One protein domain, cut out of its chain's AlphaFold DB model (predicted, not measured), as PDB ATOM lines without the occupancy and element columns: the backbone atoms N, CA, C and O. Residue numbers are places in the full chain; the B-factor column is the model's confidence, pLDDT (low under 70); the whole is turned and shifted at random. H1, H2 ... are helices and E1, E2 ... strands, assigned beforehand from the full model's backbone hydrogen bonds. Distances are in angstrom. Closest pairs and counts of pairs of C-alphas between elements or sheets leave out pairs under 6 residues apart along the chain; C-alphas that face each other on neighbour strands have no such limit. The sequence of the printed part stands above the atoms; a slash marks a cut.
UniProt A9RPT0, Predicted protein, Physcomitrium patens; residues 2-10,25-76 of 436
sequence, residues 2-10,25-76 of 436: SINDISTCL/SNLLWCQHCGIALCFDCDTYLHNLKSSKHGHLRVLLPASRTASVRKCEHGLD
ATOM      1  N   SER A   2      13.541  16.191 -47.088       34.12
ATOM      2  CA  SER A   2      13.772  16.339 -48.524       34.12
ATOM      3  C   SER A   2      13.269  17.714 -48.978       34.12
ATOM      4  O   SER A   2      12.365  18.267 -48.355       34.12
ATOM      5  N   ILE A   3      13.818  18.271 -50.060       42.09
ATOM      6  CA  ILE A   3      13.341  19.536 -50.657       42.09
ATOM      7  C   ILE A   3      11.838  19.447 -50.988       42.09
ATOM      8  O   ILE A   3      11.098  20.411 -50.801       42.09
ATOM      9  N   ASN A   4      11.360  18.255 -51.359       39.38
ATOM     10  CA  ASN A   4       9.946  17.998 -51.646       39.38
ATOM     11  C   ASN A   4       9.045  18.076 -50.394       39.38
ATOM     12  O   ASN A   4       7.856  18.371 -50.508       39.38
ATOM     13  N   ASP A   5       9.607  17.887 -49.196       43.06
ATOM     14  CA  ASP A   5       8.868  18.003 -47.932       43.06
ATOM     15  C   ASP A   5       8.649  19.477 -47.543       43.06
ATOM     16  O   ASP A   5       7.707  19.802 -46.829       43.06
ATOM     17  N   ILE A   6       9.496  20.394 -48.027       45.72
ATOM     18  CA  ILE A   6       9.408  21.832 -47.715       45.72
ATOM     19  C   ILE A   6       8.254  22.483 -48.490       45.72
ATOM     20  O   ILE A   6       7.497  23.265 -47.917       45.72
ATOM     21  N   SER A   7       8.065  22.103 -49.760       42.16
ATOM     22  CA  SER A   7       6.961  22.595 -50.601       42.16
ATOM     23  C   SER A   7       5.583  22.215 -50.039       42.16
ATOM     24  O   SER A   7       4.624  22.980 -50.123       42.16
ATOM     25  N   THR A   8       5.476  21.050 -49.389       38.25
ATOM     26  CA  THR A   8       4.203  20.561 -48.838       38.25
ATOM     27  C   THR A   8       3.851  21.164 -47.475       38.25
ATOM     28  O   THR A   8       2.665  21.294 -47.171       38.25
ATOM     29  N   CYS A   9       4.833  21.606 -46.679       39.34
ATOM     30  CA  CYS A   9       4.587  22.240 -45.376       39.34
ATOM     31  C   CYS A   9       3.972  23.648 -45.457       39.34
ATOM     32  O   CYS A   9       3.490  24.141 -44.439       39.34
ATOM     33  N   LEU A  10       3.957  24.285 -46.632       44.72
ATOM     34  CA  LEU A  10       3.390  25.625 -46.846       44.72
ATOM     35  C   LEU A  10       1.958  25.598 -47.421       44.72
ATOM     36  O   LEU A  10       1.421  26.637 -47.800       44.72
ATOM     37  N   SER A  25      15.765  43.548 -46.991       68.00
ATOM     38  CA  SER A  25      17.055  43.724 -46.325       68.00
ATOM     39  C   SER A  25      17.340  42.688 -45.227       68.00
ATOM     40  O   SER A  25      18.494  42.538 -44.829       68.00
ATOM     41  N   ASN A  26      16.350  41.893 -44.797       84.25
ATOM     42  CA  ASN A  26      16.487  40.979 -43.652       84.25
ATOM     43  C   ASN A  26      16.354  39.489 -44.017       84.25
ATOM     44  O   ASN A  26      15.526  38.760 -43.464       84.25
ATOM     45  N   LEU A  27      17.187  39.007 -44.945       94.12
ATOM     46  CA  LEU A  27      17.278  37.574 -45.250       94.12
ATOM     47  C   LEU A  27      18.241  36.851 -44.295       94.12
ATOM     48  O   LEU A  27      19.370  37.281 -44.056       94.12
ATOM     49  N   LEU A  28      17.817  35.692 -43.797       95.38
ATOM     50  CA  LEU A  28      18.610  34.785 -42.973       95.38
ATOM     51  C   LEU A  28      19.091  33.604 -43.819       95.38
ATOM     52  O   LEU A  28      18.298  32.849 -44.379       95.38
ATOM     53  N   TRP A  29      20.406  33.400 -43.886       95.62
ATOM     54  CA  TRP A  29      21.001  32.204 -44.474       95.62
ATOM     55  C   TRP A  29      21.119  31.100 -43.428       95.62
ATOM     56  O   TRP A  29      21.824  31.241 -42.423       95.62
ATOM     57  N   CYS A  30      20.494  29.957 -43.688       95.75
ATOM     58  CA  CYS A  30      20.662  28.772 -42.865       95.75
ATOM     59  C   CYS A  30      21.812  27.911 -43.395       95.75
ATOM     60  O   CYS A  30      21.716  27.314 -44.467       95.75
ATOM     61  N   GLN A  31      22.898  27.780 -42.627       94.25
ATOM     62  CA  GLN A  31      24.074  27.015 -43.066       94.25
ATOM     63  C   GLN A  31      23.783  25.515 -43.237       94.25
ATOM     64  O   GLN A  31      24.429  24.857 -44.053       94.25
ATOM     65  N   HIS A  32      22.823  24.988 -42.473       94.56
ATOM     66  CA  HIS A  32      22.462  23.570 -42.483       94.56
ATOM     67  C   HIS A  32      21.570  23.222 -43.675       94.56
ATOM     68  O   HIS A  32      21.815  22.223 -44.347       94.56
ATOM     69  N   CYS A  33      20.581  24.069 -43.961       92.75
ATOM     70  CA  CYS A  33      19.665  23.879 -45.083       92.75
ATOM     71  C   CYS A  33      20.241  24.378 -46.415       92.75
ATOM     72  O   CYS A  33      19.819  23.918 -47.466       92.75
ATOM     73  N   GLY A  34      21.209  25.302 -46.382       94.25
ATOM     74  CA  GLY A  34      21.766  25.914 -47.589       94.25
ATOM     75  C   GLY A  34      20.753  26.779 -48.340       94.25
ATOM     76  O   GLY A  34      20.796  26.819 -49.564       94.25
ATOM     77  N   ILE A  35      19.840  27.420 -47.610       93.75
ATOM     78  CA  ILE A  35      18.771  28.267 -48.155       93.75
ATOM     79  C   ILE A  35      18.779  29.628 -47.457       93.75
ATOM     80  O   ILE A  35      19.087  29.715 -46.261       93.75
ATOM     81  N   ALA A  36      18.441  30.673 -48.210       94.25
ATOM     82  CA  ALA A  36      18.100  31.988 -47.681       94.25
ATOM     83  C   ALA A  36      16.586  32.039 -47.447       94.25
ATOM     84  O   ALA A  36      15.820  31.644 -48.323       94.25
ATOM     85  N   LEU A  37      16.162  32.499 -46.275       94.62
ATOM     86  CA  LEU A  37      14.757  32.641 -45.904       94.62
ATOM     87  C   LEU A  37      14.523  34.052 -45.371       94.62
ATOM     88  O   LEU A  37      15.393  34.604 -44.697       94.62
ATOM     89  N   CYS A  38      13.345  34.621 -45.621       95.56
ATOM     90  CA  CYS A  38      12.899  35.768 -44.835       95.56
ATOM     91  C   CYS A  38      12.629  35.333 -43.384       95.56
ATOM     92  O   CYS A  38      12.515  34.138 -43.087       95.56
ATOM     93  N   PHE A  39      12.525  36.301 -42.476       92.50
ATOM     94  CA  PHE A  39      12.332  36.039 -41.050       92.50
ATOM     95  C   PHE A  39      11.095  35.171 -40.750       92.50
ATOM     96  O   PHE A  39      11.157  34.265 -39.914       92.50
ATOM     97  N   ASP A  40       9.997  35.381 -41.478       91.88
ATOM     98  CA  ASP A  40       8.762  34.611 -41.303       91.88
ATOM     99  C   ASP A  40       8.924  33.158 -41.755       91.88
ATOM    100  O   ASP A  40       8.561  32.227 -41.029       91.88
ATOM    101  N   CYS A  41       9.532  32.937 -42.924       92.00
ATOM    102  CA  CYS A  41       9.816  31.595 -43.427       92.00
ATOM    103  C   CYS A  41      10.837  30.863 -42.547       92.00
ATOM    104  O   CYS A  41      10.703  29.658 -42.338       92.00
ATOM    105  N   ASP A  42      11.832  31.568 -42.004       93.50
ATOM    106  CA  ASP A  42      12.794  31.020 -41.046       93.50
ATOM    107  C   ASP A  42      12.104  30.601 -39.743       93.50
ATOM    108  O   ASP A  42      12.299  29.482 -39.263       93.50
ATOM    109  N   THR A  43      11.229  31.454 -39.212       91.31
ATOM    110  CA  THR A  43      10.418  31.155 -38.029       91.31
ATOM    111  C   THR A  43       9.538  29.937 -38.282       91.31
ATOM    112  O   THR A  43       9.521  29.018 -37.467       91.31
ATOM    113  N   TYR A  44       8.853  29.872 -39.421       91.25
ATOM    114  CA  TYR A  44       7.986  28.747 -39.742       91.25
ATOM    115  C   TYR A  44       8.783  27.450 -39.922       91.25
ATOM    116  O   TYR A  44       8.548  26.481 -39.205       91.25
ATOM    117  N   LEU A  45       9.777  27.429 -40.813       91.31
ATOM    118  CA  LEU A  45      10.510  26.208 -41.164       91.31
ATOM    119  C   LEU A  45      11.424  25.707 -40.045       91.31
ATOM    120  O   LEU A  45      11.588  24.496 -39.893       91.31
ATOM    121  N   HIS A  46      12.016  26.603 -39.254       90.31
ATOM    122  CA  HIS A  46      13.003  26.217 -38.248       90.31
ATOM    123  C   HIS A  46      12.482  26.230 -36.804       90.31
ATOM    124  O   HIS A  46      13.095  25.559 -35.973       90.31
ATOM    125  N   ASN A  47      11.370  26.908 -36.478       84.69
ATOM    126  CA  ASN A  47      10.746  26.801 -35.143       84.69
ATOM    127  C   ASN A  47       9.623  25.756 -35.064       84.69
ATOM    128  O   ASN A  47       9.092  25.516 -33.974       84.69
ATOM    129  N   LEU A  48       9.277  25.078 -36.164       81.56
ATOM    130  CA  LEU A  48       8.464  23.865 -36.090       81.56
ATOM    131  C   LEU A  48       9.162  22.859 -35.157       81.56
ATOM    132  O   LEU A  48      10.297  22.438 -35.390       81.56
ATOM    133  N   LYS A  49       8.459  22.482 -34.077       62.09
ATOM    134  CA  LYS A  49       8.933  21.696 -32.911       62.09
ATOM    135  C   LYS A  49       9.595  20.345 -33.240       62.09
ATOM    136  O   LYS A  49      10.058  19.651 -32.336       62.09
ATOM    137  N   SER A  50       9.611  19.939 -34.504       58.56
ATOM    138  CA  SER A  50      10.208  18.700 -34.988       58.56
ATOM    139  C   SER A  50      11.698  18.821 -35.321       58.56
ATOM    140  O   SER A  50      12.386  17.799 -35.301       58.56
ATOM    141  N   SER A  51      12.240  20.022 -35.565       65.31
ATOM    142  CA  SER A  51      13.673  20.180 -35.845       65.31
ATOM    143  C   SER A  51      14.464  20.305 -34.530       65.31
ATOM    144  O   SER A  51      14.623  21.364 -33.938       65.31
ATOM    145  N   LYS A  52      14.929  19.168 -33.995       52.25
ATOM    146  CA  LYS A  52      15.740  19.111 -32.755       52.25
ATOM    147  C   LYS A  52      17.186  19.591 -32.942       52.25
ATOM    148  O   LYS A  52      18.008  19.436 -32.040       52.25
ATOM    149  N   HIS A  53      17.523  20.128 -34.108       74.56
ATOM    150  CA  HIS A  53      18.882  20.508 -34.453       74.56
ATOM    151  C   HIS A  53      18.948  22.026 -34.575       74.56
ATOM    152  O   HIS A  53      18.266  22.615 -35.404       74.56
ATOM    153  N   GLY A  54      19.752  22.664 -33.721       88.94
ATOM    154  CA  GLY A  54      19.989  24.102 -33.787       88.94
ATOM    155  C   GLY A  54      20.643  24.460 -35.117       88.94
ATOM    156  O   GLY A  54      21.833  24.223 -35.315       88.94
ATOM    157  N   HIS A  55      19.859  24.997 -36.046       94.62
ATOM    158  CA  HIS A  55      20.372  25.485 -37.316       94.62
ATOM    159  C   HIS A  55      21.149  26.782 -37.082       94.62
ATOM    160  O   HIS A  55      20.628  27.722 -36.486       94.62
ATOM    161  N   LEU A  56      22.391  26.846 -37.569       93.94
ATOM    162  CA  LEU A  56      23.144  28.099 -37.594       93.94
ATOM    163  C   LEU A  56      22.542  29.039 -38.646       93.94
ATOM    164  O   LEU A  56      22.579  28.729 -39.843       93.94
ATOM    165  N   ARG A  57      22.010  30.169 -38.178       94.25
ATOM    166  CA  ARG A  57      21.421  31.240 -38.985       94.25
ATOM    167  C   ARG A  57      22.394  32.417 -39.023       94.25
ATOM    168  O   ARG A  57      22.951  32.784 -37.992       94.25
ATOM    169  N   VAL A  58      22.624  32.972 -40.207       95.50
ATOM    170  CA  VAL A  58      23.498  34.133 -40.422       95.50
ATOM    171  C   VAL A  58      22.706  35.175 -41.197       95.50
ATOM    172  O   VAL A  58      22.165  34.855 -42.253       95.50
ATOM    173  N   LEU A  59      22.634  36.403 -40.684       95.56
ATOM    174  CA  LEU A  59      22.014  37.512 -41.405       95.56
ATOM    175  C   LEU A  59      22.843  37.825 -42.657       95.56
ATOM    176  O   LEU A  59      24.065  37.982 -42.575       95.56
ATOM    177  N   LEU A  60      22.199  37.853 -43.823       92.81
ATOM    178  CA  LEU A  60      22.853  38.243 -45.065       92.81
ATOM    179  C   LEU A  60      22.940  39.775 -45.120       92.81
ATOM    180  O   LEU A  60      21.935  40.439 -44.883       92.81
ATOM    181  N   PRO A  61      24.109  40.352 -45.442       86.38
ATOM    182  CA  PRO A  61      24.211  41.791 -45.650       86.38
ATOM    183  C   PRO A  61      23.375  42.204 -46.870       86.38
ATOM    184  O   PRO A  61      23.335  41.465 -47.856       86.38
ATOM    185  N   ALA A  62      22.778  43.398 -46.833       80.75
ATOM    186  CA  ALA A  62      21.923  43.925 -47.906       80.75
ATOM    187  C   ALA A  62      22.600  43.910 -49.294       80.75
ATOM    188  O   ALA A  62      21.971  43.627 -50.309       80.75
ATOM    189  N   SER A  63      23.926  44.085 -49.347       81.25
ATOM    190  CA  SER A  63      24.702  43.987 -50.594       81.25
ATOM    191  C   SER A  63      24.638  42.612 -51.271       81.25
ATOM    192  O   SER A  63      24.933  42.489 -52.457       81.25
ATOM    193  N   ARG A  64      24.257  41.559 -50.538       77.44
ATOM    194  CA  ARG A  64      24.084  40.194 -51.050       77.44
ATOM    195  C   ARG A  64      22.626  39.805 -51.263       77.44
ATOM    196  O   ARG A  64      22.392  38.745 -51.837       77.44
ATOM    197  N   THR A  65      21.667  40.619 -50.822       74.06
ATOM    198  CA  THR A  65      20.236  40.335 -51.000       74.06
ATOM    199  C   THR A  65      19.706  40.847 -52.339       74.06
ATOM    200  O   THR A  65      18.754  40.273 -52.849       74.06
ATOM    201  N   ALA A  66      20.384  41.805 -52.984       64.62
ATOM    202  CA  ALA A  66      19.990  42.351 -54.291       64.62
ATOM    203  C   ALA A  66      19.904  41.303 -55.424       64.62
ATOM    204  O   ALA A  66      19.139  41.467 -56.367       64.62
ATOM    205  N   SER A  67      20.665  40.204 -55.329       57.69
ATOM    206  CA  SER A  67      20.620  39.096 -56.299       57.69
ATOM    207  C   SER A  67      19.677  37.955 -55.881       57.69
ATOM    208  O   SER A  67      19.541  36.974 -56.619       57.69
ATOM    209  N   VAL A  68      19.061  38.025 -54.699       61.69
ATOM    210  CA  VAL A  68      18.150  36.989 -54.204       61.69
ATOM    211  C   VAL A  68      16.754  37.308 -54.722       61.69
ATOM    212  O   VAL A  68      16.150  38.299 -54.321       61.69
ATOM    213  N   ARG A  69      16.242  36.477 -55.638       52.00
ATOM    214  CA  ARG A  69      14.868  36.622 -56.136       52.00
ATOM    215  C   ARG A  69      13.883  36.530 -54.968       52.00
ATOM    216  O   ARG A  69      14.064  35.712 -54.064       52.00
ATOM    217  N   LYS A  70      12.881  37.414 -54.995       56.09
ATOM    218  CA  LYS A  70      11.841  37.565 -53.971       56.09
ATOM    219  C   LYS A  70      11.210  36.201 -53.662       56.09
ATOM    220  O   LYS A  70      11.047  35.362 -54.546       56.09
ATOM    221  N   CYS A  71      10.876  35.972 -52.395       51.56
ATOM    222  CA  CYS A  71      10.108  34.801 -51.994       51.56
ATOM    223  C   CYS A  71       8.675  34.975 -52.516       51.56
ATOM    224  O   CYS A  71       7.855  35.636 -51.886       51.56
ATOM    225  N   GLU A  72       8.395  34.466 -53.714       49.81
ATOM    226  CA  GLU A  72       7.068  34.560 -54.317       49.81
ATOM    227  C   GLU A  72       6.181  33.441 -53.770       49.81
ATOM    228  O   GLU A  72       6.324  32.263 -54.102       49.81
ATOM    229  N   HIS A  73       5.263  33.814 -52.884       52.91
ATOM    230  CA  HIS A  73       4.142  32.965 -52.511       52.91
ATOM    231  C   HIS A  73       3.002  33.310 -53.474       52.91
ATOM    232  O   HIS A  73       2.429  34.393 -53.372       52.91
ATOM    233  N   GLY A  74       2.712  32.424 -54.433       41.72
ATOM    234  CA  GLY A  74       1.625  32.630 -55.393       41.72
ATOM    235  C   GLY A  74       0.300  32.906 -54.674       41.72
ATOM    236  O   GLY A  74      -0.082  32.157 -53.774       41.72
ATOM    237  N   LEU A  75      -0.368  34.001 -55.046       42.91
ATOM    238  CA  LEU A  75      -1.655  34.417 -54.473       42.91
ATOM    239  C   LEU A  75      -2.831  33.567 -54.978       42.91
ATOM    240  O   LEU A  75      -3.885  33.544 -54.344       42.91
ATOM    241  N   ASP A  76      -2.630  32.812 -56.056       41.56
ATOM    242  CA  ASP A  76      -3.662  31.968 -56.642       41.56
ATOM    243  C   ASP A  76      -3.548  30.552 -56.083       41.56
ATOM    244  O   ASP A  76      -2.490  29.924 -56.153       41.56
TER     245      ASP A  76
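Overview. This is residues 2 to 10 and 25 to 76 of the 436 residues of the protein "Predicted protein" of Physcomitrium patens (UniProt A9RPT0). A small antiparallel sheet of three short strands, in the order E2, E1, E3, has one helix, H2, lying over one face and running along the strands. The short helix H3 grazes the sheet, and from it residues 66 to 76 trail away as a tail with no named element; another short helix, H1, lies off the sheet near H2, before a cut. The printed part has 61 residues, with three named helices and three named strands in the order H1, E1, E2, H2, E3, H3. The class is mixed, helices and strands, though under half of the residues, 30 of 61, are in named elements. The whole is only just compact, close to loose, with a radius of gyration of the C-alphas of 12.1 A, and its outline is flat, spanning 33 by 33 by 17 A.

Along the chain. In the sheet, E1 is residues 27 to 30, 9.7 A from first to last C-alpha, E2 is residues 35 to 38, 10.1 A, and E3 is residues 57 to 59, 6.7 A. C-alpha 27 is at (17.278, 37.574, -45.250). H2 is residues 39 to 47, 11.1 A, beginning with C-alpha 39 at (12.332, 36.039, -41.050). H1 is residues 3 to 8, 9.4 A, and H3 is residues 62 to 65, 5.0 A, ending with C-alpha 65 at (20.236, 40.335, -51.000).

Arrangement. E1 is the inner strand. E1 and E2 form a hairpin, antiparallel at 144 degrees, with N 28 and O 37 within hydrogen-bond range at 2.8 A. E1 and E3 are antiparallel at 150 degrees, with N 29 and O 58 within range at 2.8 A. H2 is on the sheet at a height of 9.0 A, over E2 and E1, and on the local plane its line and that of E2 stand at 11 degrees. The closest C-alphas of E1 and H2 are those of Leu 27 and Phe 39, 6.7 A apart. E2, H2 and E3 make a split strand-helix-strand unit, two strands running the same way with E1 between them, and its crossover is right-handed. H3 is only just on the sheet, with 5 pairs of C-alphas within 10 A, and only grazes it with residues 62 to 65. H1 is not on the sheet; it is close to H2 but not clearly touching, the C-alphas of Ile 6 and Leu 45 being closest at 8.0 A, and about perpendicular to it at 76 degrees. H2 and H3 are apart. In H2 every O i to N i+4 pair is within hydrogen-bond range; in H1 0 of 2 are, beside 1 of 3 O i to N i+3 pairs, and H3 is too short for an i+4 pair.

Size, cuts and confidence. The C-alphas farthest apart are those of Gly 54 and Asp 76, 33.8 A. Residues 11 to 24 are not printed, and C-alphas 10 and 25 are 22.7 A apart across the cut. Of the links that are printed whole, none is long. The mean pLDDT of the printed part is 73.7, with residues 2 to 10, 25, 49 to 52 and 66 to 76 under 70.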